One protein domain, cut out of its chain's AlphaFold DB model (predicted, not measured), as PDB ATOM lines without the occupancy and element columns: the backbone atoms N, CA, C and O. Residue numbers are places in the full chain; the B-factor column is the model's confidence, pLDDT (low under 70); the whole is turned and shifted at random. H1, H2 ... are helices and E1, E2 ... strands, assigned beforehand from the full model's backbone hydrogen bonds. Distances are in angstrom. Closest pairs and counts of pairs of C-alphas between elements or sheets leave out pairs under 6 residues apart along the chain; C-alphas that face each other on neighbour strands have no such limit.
ATOM      1  N   ARG A  34     169.564 225.061 183.508       94.44
ATOM      2  CA  ARG A  34     170.095 225.278 182.156       94.44
ATOM      3  C   ARG A  34     171.070 226.447 182.085       94.44
ATOM      4  O   ARG A  34     172.053 226.352 181.356       94.44
ATOM      5  N   GLU A  35     170.818 227.527 182.820       96.19
ATOM      6  CA  GLU A  35     171.676 228.719 182.798       96.19
ATOM      7  C   GLU A  35     173.038 228.388 183.400       96.19
ATOM      8  O   GLU A  35     174.076 228.593 182.763       96.19
ATOM      9  N   LYS A  36     173.020 227.750 184.572       95.75
ATOM     10  CA  LYS A  36     174.233 227.290 185.242       95.75
ATOM     11  C   LYS A  36     174.988 226.247 184.418       95.75
ATOM     12  O   LYS A  36     176.215 226.300 184.340       95.75
ATOM     13  N   ALA A  37     174.283 225.308 183.785       94.44
ATOM     14  CA  ALA A  37     174.903 224.307 182.920       94.44
ATOM     15  C   ALA A  37     175.619 224.957 181.724       94.44
ATOM     16  O   ALA A  37     176.772 224.625 181.439       94.44
ATOM     17  N   VAL A  38     174.975 225.926 181.062       96.50
ATOM     18  CA  VAL A  38     175.564 226.672 179.938       96.50
ATOM     19  C   VAL A  38     176.806 227.445 180.370       96.50
ATOM     20  O   VAL A  38     177.827 227.389 179.680       96.50
ATOM     21  N   GLU A  39     176.739 228.150 181.499       97.19
ATOM     22  CA  GLU A  39     177.864 228.919 182.034       97.19
ATOM     23  C   GLU A  39     179.073 228.016 182.313       97.19
ATOM     24  O   GLU A  39     180.171 228.271 181.813       97.19
ATOM     25  N   VAL A  40     178.861 226.913 183.040       96.69
ATOM     26  CA  VAL A  40     179.929 225.979 183.422       96.69
ATOM     27  C   VAL A  40     180.557 225.311 182.202       96.69
ATOM     28  O   VAL A  40     181.785 225.222 182.120       96.69
ATOM     29  N   VAL A  41     179.755 224.872 181.228       95.88
ATOM     30  CA  VAL A  41     180.271 224.262 179.992       95.88
ATOM     31  C   VAL A  41     181.156 225.251 179.232       95.88
ATOM     32  O   VAL A  41     182.295 224.928 178.887       95.88
ATOM     33  N   LYS A  42     180.674 226.478 179.008       96.00
ATOM     34  CA  LYS A  42     181.425 227.503 178.269       96.00
ATOM     35  C   LYS A  42     182.706 227.910 178.988       96.00
ATOM     36  O   LYS A  42     183.752 228.037 178.342       96.00
ATOM     37  N   ALA A  43     182.644 228.079 180.309       96.81
ATOM     38  CA  ALA A  43     183.811 228.371 181.132       96.81
ATOM     39  C   ALA A  43     184.848 227.242 181.044       96.81
ATOM     40  O   ALA A  43     186.032 227.516 180.863       96.81
ATOM     41  N   THR A  44     184.406 225.981 181.079       96.88
ATOM     42  CA  THR A  44     185.292 224.812 180.975       96.88
ATOM     43  C   THR A  44     186.008 224.764 179.627       96.88
ATOM     44  O   THR A  44     187.229 224.632 179.603       96.88
ATOM     45  N   TYR A  45     185.289 224.942 178.509       96.31
ATOM     46  CA  TYR A  45     185.904 224.967 177.170       96.31
ATOM     47  C   TYR A  45     186.896 226.124 177.027       96.31
ATOM     48  O   TYR A  45     188.000 225.933 176.520       96.31
ATOM     49  N   THR A  46     186.542 227.296 177.556       96.44
ATOM     50  CA  THR A  46     187.433 228.463 177.572       96.44
ATOM     51  C   THR A  46     188.701 228.175 178.383       96.44
ATOM     52  O   THR A  46     189.803 228.469 177.923       96.44
ATOM     53  N   ALA A  47     188.571 227.541 179.553       97.06
ATOM     54  CA  ALA A  47     189.694 227.205 180.429       97.06
ATOM     55  C   ALA A  47     190.681 226.212 179.791       97.06
ATOM     56  O   ALA A  47     191.876 226.278 180.066       97.06
ATOM     57  N   ILE A  48     190.203 225.324 178.912       95.81
ATOM     58  CA  ILE A  48     191.051 224.384 178.160       95.81
ATOM     59  C   ILE A  48     191.475 224.917 176.778       95.81
ATOM     60  O   ILE A  48     192.018 224.160 175.972       95.81
ATOM     61  N   GLY A  49     191.230 226.200 176.480       94.75
ATOM     62  CA  GLY A  49     191.629 226.842 175.222       94.75
ATOM     63  C   GLY A  49     190.852 226.363 173.991       94.75
ATOM     64  O   GLY A  49     191.366 226.426 172.874       94.75
ATOM     65  N   LYS A  50     189.631 225.852 174.178       93.62
ATOM     66  CA  LYS A  50     188.734 225.404 173.106       93.62
ATOM     67  C   LYS A  50     187.665 226.458 172.813       93.62
ATOM     68  O   LYS A  50     187.297 227.254 173.676       93.62
ATOM     69  N   GLN A  51     187.151 226.445 171.584       94.06
ATOM     70  CA  GLN A  51     186.002 227.265 171.210       94.06
ATOM     71  C   GLN A  51     184.776 226.838 172.022       94.06
ATOM     72  O   GLN A  51     184.565 225.652 172.253       94.06
ATOM     73  N   GLN A  52     183.971 227.806 172.456       94.12
ATOM     74  CA  GLN A  52     182.742 227.514 173.185       94.12
ATOM     75  C   GLN A  52     181.759 226.734 172.295       94.12
ATOM     76  O   GLN A  52     181.521 227.163 171.163       94.12
ATOM     77  N   PRO A  53     181.178 225.631 172.794       92.19
ATOM     78  CA  PRO A  53     180.275 224.808 172.006       92.19
ATOM     79  C   PRO A  53     178.888 225.450 171.880       92.19
ATOM     80  O   PRO A  53     178.473 226.275 172.706       92.19
ATOM     81  N   GLU A  54     178.145 225.019 170.864       91.31
ATOM     82  CA  GLU A  54     176.698 225.209 170.798       91.31
ATOM     83  C   GLU A  54     176.033 224.204 171.752       91.31
ATOM     84  O   GLU A  54     176.286 223.002 171.677       91.31
ATOM     85  N   ILE A  55     175.193 224.694 172.666       91.94
ATOM     86  CA  ILE A  55     174.519 223.864 173.674       91.94
ATOM     87  C   ILE A  55     173.033 223.819 173.339       91.94
ATOM     88  O   ILE A  55     172.388 224.863 173.233       91.94
ATOM     89  N   ILE A  56     172.498 222.609 173.183       91.00
ATOM     90  CA  ILE A  56     171.114 222.367 172.772       91.00
ATOM     91  C   ILE A  56     170.452 221.469 173.813       91.00
ATOM     92  O   ILE A  56     170.838 220.315 173.977       91.00
ATOM     93  N   PHE A  57     169.430 221.991 174.491       91.44
ATOM     94  CA  PHE A  57     168.603 221.213 175.412       91.44
ATOM     95  C   PHE A  57     167.411 220.614 174.671       91.44
ATOM     96  O   PHE A  57     166.707 221.320 173.946       91.44
ATOM     97  N   CYS A  58     167.161 219.323 174.879       90.38
ATOM     98  CA  CYS A  58     166.043 218.606 174.276       90.38
ATOM     99  C   CYS A  58     165.113 218.076 175.372       90.38
ATOM    100  O   CYS A  58     165.573 217.540 176.366       90.38
ATOM    101  N   GLU A  59     163.796 218.201 175.191       86.38
ATOM    102  CA  GLU A  59     162.823 217.661 176.161       86.38
ATOM    103  C   GLU A  59     162.613 216.150 176.017       86.38
ATOM    104  O   GLU A  59     162.150 215.493 176.946       86.38
ATOM    105  N   ILE A  60     162.901 215.602 174.833       86.38
ATOM    106  CA  ILE A  60     162.775 214.175 174.545       86.38
ATOM    107  C   ILE A  60     163.977 213.687 173.725       86.38
ATOM    108  O   ILE A  60     164.425 214.407 172.821       86.38
ATOM    109  N   PRO A  61     164.446 212.443 173.945       84.19
ATOM    110  CA  PRO A  61     165.625 211.906 173.260       84.19
ATOM    111  C   PRO A  61     165.516 211.913 171.730       84.19
ATOM    112  O   PRO A  61     166.491 212.170 171.025       84.19
ATOM    113  N   TYR A  62     164.312 211.676 171.197       86.38
ATOM    114  CA  TYR A  62     164.069 211.669 169.753       86.38
ATOM    115  C   TYR A  62     164.408 213.013 169.090       86.38
ATOM    116  O   TYR A  62     164.979 213.032 168.000       86.38
ATOM    117  N   THR A  63     164.104 214.133 169.752       89.19
ATOM    118  CA  THR A  63     164.429 215.469 169.233       89.19
ATOM    119  C   THR A  63     165.938 215.663 169.142       89.19
ATOM    120  O   THR A  63     166.421 216.130 168.115       89.19
ATOM    121  N   GLY A  64     166.687 215.231 170.162       88.62
ATOM    122  CA  GLY A  64     168.150 215.278 170.136       88.62
ATOM    123  C   GLY A  64     168.722 214.457 168.983       88.62
ATOM    124  O   GLY A  64     169.545 214.949 168.214       88.62
ATOM    125  N   LEU A  65     168.210 213.242 168.786       85.00
ATOM    126  CA  LEU A  65     168.639 212.380 167.688       85.00
ATOM    127  C   LEU A  65     168.343 212.984 166.306       85.00
ATOM    128  O   LEU A  65     169.182 212.922 165.408       85.00
ATOM    129  N   LYS A  66     167.172 213.606 166.136       87.25
ATOM    130  CA  LYS A  66     166.815 214.313 164.903       87.25
ATOM    131  C   LYS A  66     167.797 215.453 164.608       87.25
ATOM    132  O   LYS A  66     168.300 215.533 163.491       87.25
ATOM    133  N   ILE A  67     168.113 216.277 165.609       88.69
ATOM    134  CA  ILE A  67     169.068 217.391 165.479       88.69
ATOM    135  C   ILE A  67     170.465 216.877 165.110       88.69
ATOM    136  O   ILE A  67     171.130 217.466 164.259       88.69
ATOM    137  N   ILE A  68     170.900 215.761 165.706       85.06
ATOM    138  CA  ILE A  68     172.178 215.123 165.365       85.06
ATOM    139  C   ILE A  68     172.216 214.765 163.877       85.06
ATOM    140  O   ILE A  68     173.182 215.111 163.205       85.06
ATOM    141  N   PHE A  69     171.175 214.125 163.340       83.88
ATOM    142  CA  PHE A  69     171.140 213.766 161.918       83.88
ATOM    143  C   PHE A  69     171.033 214.969 160.980       83.88
ATOM    144  O   PHE A  69     171.590 214.932 159.886       83.88
ATOM    145  N   GLU A  70     170.356 216.041 161.394       85.88
ATOM    146  CA  GLU A  70     170.301 217.288 160.624       85.88
ATOM    147  C   GLU A  70     171.674 217.970 160.547       85.88
ATOM    148  O   GLU A  70     172.075 218.432 159.478       85.88
ATOM    149  N   LYS A  71     172.415 218.017 161.662       84.69
ATOM    150  CA  LYS A  71     173.743 218.651 161.721       84.69
ATOM    151  C   LYS A  71     174.862 217.770 161.168       84.69
ATOM    152  O   LYS A  71     175.867 218.294 160.695       84.69
ATOM    153  N   LEU A  72     174.705 216.450 161.229       83.31
ATOM    154  CA  LEU A  72     175.696 215.463 160.801       83.31
ATOM    155  C   LEU A  72     175.068 214.497 159.780       83.31
ATOM    156  O   LEU A  72     174.886 213.318 160.091       83.31
ATOM    157  N   PRO A  73     174.752 214.959 158.553       75.81
ATOM    158  CA  PRO A  73     174.038 214.166 157.544       75.81
ATOM    159  C   PRO A  73     174.796 212.910 157.082       75.81
ATOM    160  O   PRO A  73     174.209 212.006 156.491       75.81
ATOM    161  N   GLN A  74     176.102 212.831 157.348       72.50
ATOM    162  CA  GLN A  74     176.918 211.638 157.133       72.50
ATOM    163  C   GLN A  74     176.609 210.499 158.121       72.50
ATOM    164  O   GLN A  74     176.978 209.351 157.868       72.50
ATOM    165  N   LEU A  75     175.954 210.795 159.247       70.38
ATOM    166  CA  LEU A  75     175.453 209.800 160.186       70.38
ATOM    167  C   LEU A  75     174.056 209.350 159.745       70.38
ATOM    168  O   LEU A  75     173.199 210.160 159.414       70.38
ATOM    169  N   ASN A  76     173.802 208.044 159.774       68.19
ATOM    170  CA  ASN A  76     172.461 207.484 159.609       68.19
ATOM    171  C   ASN A  76     172.243 206.367 160.633       68.19
ATOM    172  O   ASN A  76     173.210 205.814 161.155       68.19
ATOM    173  N   PHE A  77     170.985 206.009 160.898       63.72
ATOM    174  CA  PHE A  77     170.623 204.968 161.872       63.72
ATOM    175  C   PHE A  77     171.346 203.628 161.668       63.72
ATOM    176  O   PHE A  77     171.626 202.939 162.643       63.72
ATOM    177  N   ASN A  78     171.678 203.276 160.425       62.84
ATOM    178  CA  ASN A  78     172.326 202.008 160.088       62.84
ATOM    179  C   ASN A  78     173.848 202.035 160.321       62.84
ATOM    180  O   ASN A  78     174.467 200.978 160.400       62.84
ATOM    181  N   ASN A  79     174.434 203.229 160.459       60.19
ATOM    182  CA  ASN A  79     175.869 203.469 160.612       60.19
ATOM    183  C   ASN A  79     176.214 204.237 161.904       60.19
ATOM    184  O   ASN A  79     177.360 204.673 162.059       60.19
ATOM    185  N   ILE A  80     175.269 204.413 162.844       58.69
ATOM    186  CA  ILE A  80     175.612 204.866 164.199       58.69
ATOM    187  C   ILE A  80     176.383 203.733 164.866       58.69
ATOM    188  O   ILE A  80     175.821 202.788 165.415       58.69
ATOM    189  N   ASN A  81     177.701 203.850 164.839       55.38
ATOM    190  CA  ASN A  81     178.531 203.196 165.821       55.38
ATOM    191  C   ASN A  81     178.644 204.173 166.996       55.38
ATOM    192  O   ASN A  81     179.132 205.286 166.822       55.38
ATOM    193  N   PHE A  82     178.215 203.795 168.200       53.25
ATOM    194  CA  PHE A  82     178.391 204.663 169.374       53.25
ATOM    195  C   PHE A  82     179.872 205.030 169.608       53.25
ATOM    196  O   PHE A  82     180.170 206.059 170.203       53.25
ATOM    197  N   LEU A  83     180.807 204.252 169.045       44.75
ATOM    198  CA  LEU A  83     182.238 204.556 169.024       44.75
ATOM    199  C   LEU A  83     182.639 205.626 167.982       44.75
ATOM    200  O   LEU A  83     183.657 206.281 168.178       44.75
ATOM    201  N   SER A  84     181.874 205.843 166.900       50.78
ATOM    202  CA  SER A  84     182.144 206.906 165.909       50.78
ATOM    203  C   SER A  84     181.623 208.280 166.342       50.78
ATOM    204  O   SER A  84     182.134 209.302 165.880       50.78
ATOM    205  N   LEU A  85     180.672 208.322 167.283       50.72
ATOM    206  CA  LEU A  85     180.226 209.553 167.946       50.72
ATOM    207  C   LEU A  85     181.345 210.169 168.807       50.72
ATOM    208  O   LEU A  85     181.487 211.389 168.857       50.72
ATOM    209  N   ASN A  86     182.223 209.340 169.380       47.62
ATOM    210  CA  ASN A  86     183.327 209.786 170.235       47.62
ATOM    211  C   ASN A  86     184.409 210.613 169.525       47.62
ATOM    212  O   ASN A  86     185.267 211.131 170.215       47.62
ATOM    213  N   ASN A  87     184.413 210.761 168.197       45.78
ATOM    214  CA  ASN A  87     185.404 211.613 167.515       45.78
ATOM    215  C   ASN A  87     184.825 212.921 166.951       45.78
ATOM    216  O   ASN A  87     185.602 213.812 166.631       45.78
ATOM    217  N   ASN A  88     183.495 213.063 166.857       46.94
ATOM    218  CA  ASN A  88     182.838 214.237 166.255       46.94
ATOM    219  C   ASN A  88     181.801 214.918 167.170       46.94
ATOM    220  O   ASN A  88     181.365 216.023 166.870       46.94
ATOM    221  N   VAL A  89     181.378 214.284 168.271       46.19
ATOM    222  CA  VAL A  89     180.318 214.816 169.156       46.19
ATOM    223  C   VAL A  89     180.875 215.666 170.305       46.19
ATOM    224  O   VAL A  89     180.114 216.349 170.976       46.19
ATOM    225  N   TYR A  90     182.197 215.742 170.496       45.75
ATOM    226  CA  TYR A  90     182.788 216.651 171.494       45.75
ATOM    227  C   TYR A  90     182.511 218.144 171.229       45.75
ATOM    228  O   TYR A  90     182.769 218.964 172.108       45.75
ATOM    229  N   ASP A  91     181.959 218.498 170.067       46.09
ATOM    230  CA  ASP A  91     181.516 219.862 169.757       46.09
ATOM    231  C   ASP A  91     180.046 220.130 170.145       46.09
ATOM    232  O   ASP A  91     179.620 221.285 170.159       46.09
ATOM    233  N   TYR A  92     179.278 219.097 170.519       47.03
ATOM    234  CA  TYR A  92     177.862 219.191 170.885       47.03
ATOM    235  C   TYR A  92     177.596 218.457 172.202       47.03
ATOM    236  O   TYR A  92     177.494 217.232 172.249       47.03
ATOM    237  N   ILE A  93     177.452 219.210 173.293       49.97
ATOM    238  CA  ILE A  93     177.063 218.636 174.585       49.97
ATOM    239  C   ILE A  93     175.545 218.498 174.606       49.97
ATOM    240  O   ILE A  93     174.825 219.488 174.738       49.97
ATOM    241  N   VAL A  94     175.068 217.260 174.480       39.44
ATOM    242  CA  VAL A  94     173.683 216.905 174.797       39.44
ATOM    243  C   VAL A  94     173.612 216.717 176.309       39.44
ATOM    244  O   VAL A  94     174.169 215.761 176.844       39.44
ATOM    245  N   ALA A  95     172.999 217.679 176.992       37.28
ATOM    246  CA  ALA A  95     172.669 217.583 178.406       37.28
ATOM    247  C   ALA A  95     171.170 217.281 178.530       37.28
ATOM    248  O   ALA A  95     170.353 218.075 178.048       37.28
TER     249      ALA A  95
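Overview. This is residues 34 to 95 of the 96 residues of an uncharacterized protein of Nostoc linckia NIES-25 (UniProt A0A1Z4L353). Two short strands, E1 and E2, meet in the middle of an open, loose arrangement, with the longest helix, H1, on one side of them and H2 on the other. Beyond H2 the stretch that holds the short helix H3 swings away, and residues 78 to 83 stick out before residues 86 to 91 lead back to E2. The printed part has 62 residues, with three named helices and two named strands in the order H1, E1, H2, H3, E2, and the class is mixed, helices and strands. The whole is only just loose, close to compact, with a radius of gyration of the C-alphas of 12.8 A and spans of 36 by 25 by 16 A.

Along the chain. H1 is residues 34 to 47, 19.8 A from first to last C-alpha; C-alpha 34 is at (170.095, 225.278, 182.156). A short link of 6 residues leads to E1, residues 54 to 57, 10.1 A long. After a tight link of 3 residues comes H2, residues 61 to 71, 15.6 A long, with C-alpha 61 at (165.625, 211.906, 173.260). H3 is residues 82 to 85, 5.4 A long. E2 is residues 92 to 95, 9.3 A long, and ends with C-alpha 95 at (172.669, 217.583, 178.406).

Arrangement. E1 and E2 are neighbours in a sheet of two strands, but they meet only at a point, where the C-alphas of Ile 55 and Ile 93 face each other at 5.9 A. The closest C-alphas of H1 and E1 are those of Val 38 and Ile 55, 6.9 A apart. H1 and E2 are near each other, with 5 pairs of C-alphas within 10 A. The closest C-alphas of H2 and E2 are those of Gly 64 and Val 94, 7.4 A apart. Those of E1 and H2 are Phe 57 and Gly 64, 8.0 A apart. H1 and H2 are apart, and H3 is apart from H1, H2 and E1. In H1 and H2 every O i to N i+4 pair is within hydrogen-bond range; H3, with 4 residues, is too short for such a pair, and its one O i to N i+3 pair is not within range.

Size, cuts and confidence. The two C-alphas farthest apart, those of Ala 47 and Asn 78, are 36.7 A apart, while the first and last printed C-alphas, of Arg 34 and Ala 95, are 8.9 A apart. The printed part has no cut and no long link; the links from H2 to H3, 10 residues, and from H3 to E2, 6 residues, are short. Residues 78 to 83, of which 82 and 83 belong to H3, stand free. The mean pLDDT of the printed part is 77.6, and residues 76 to 95 are under 70; the mean is 96 for H1 and 43 for E2.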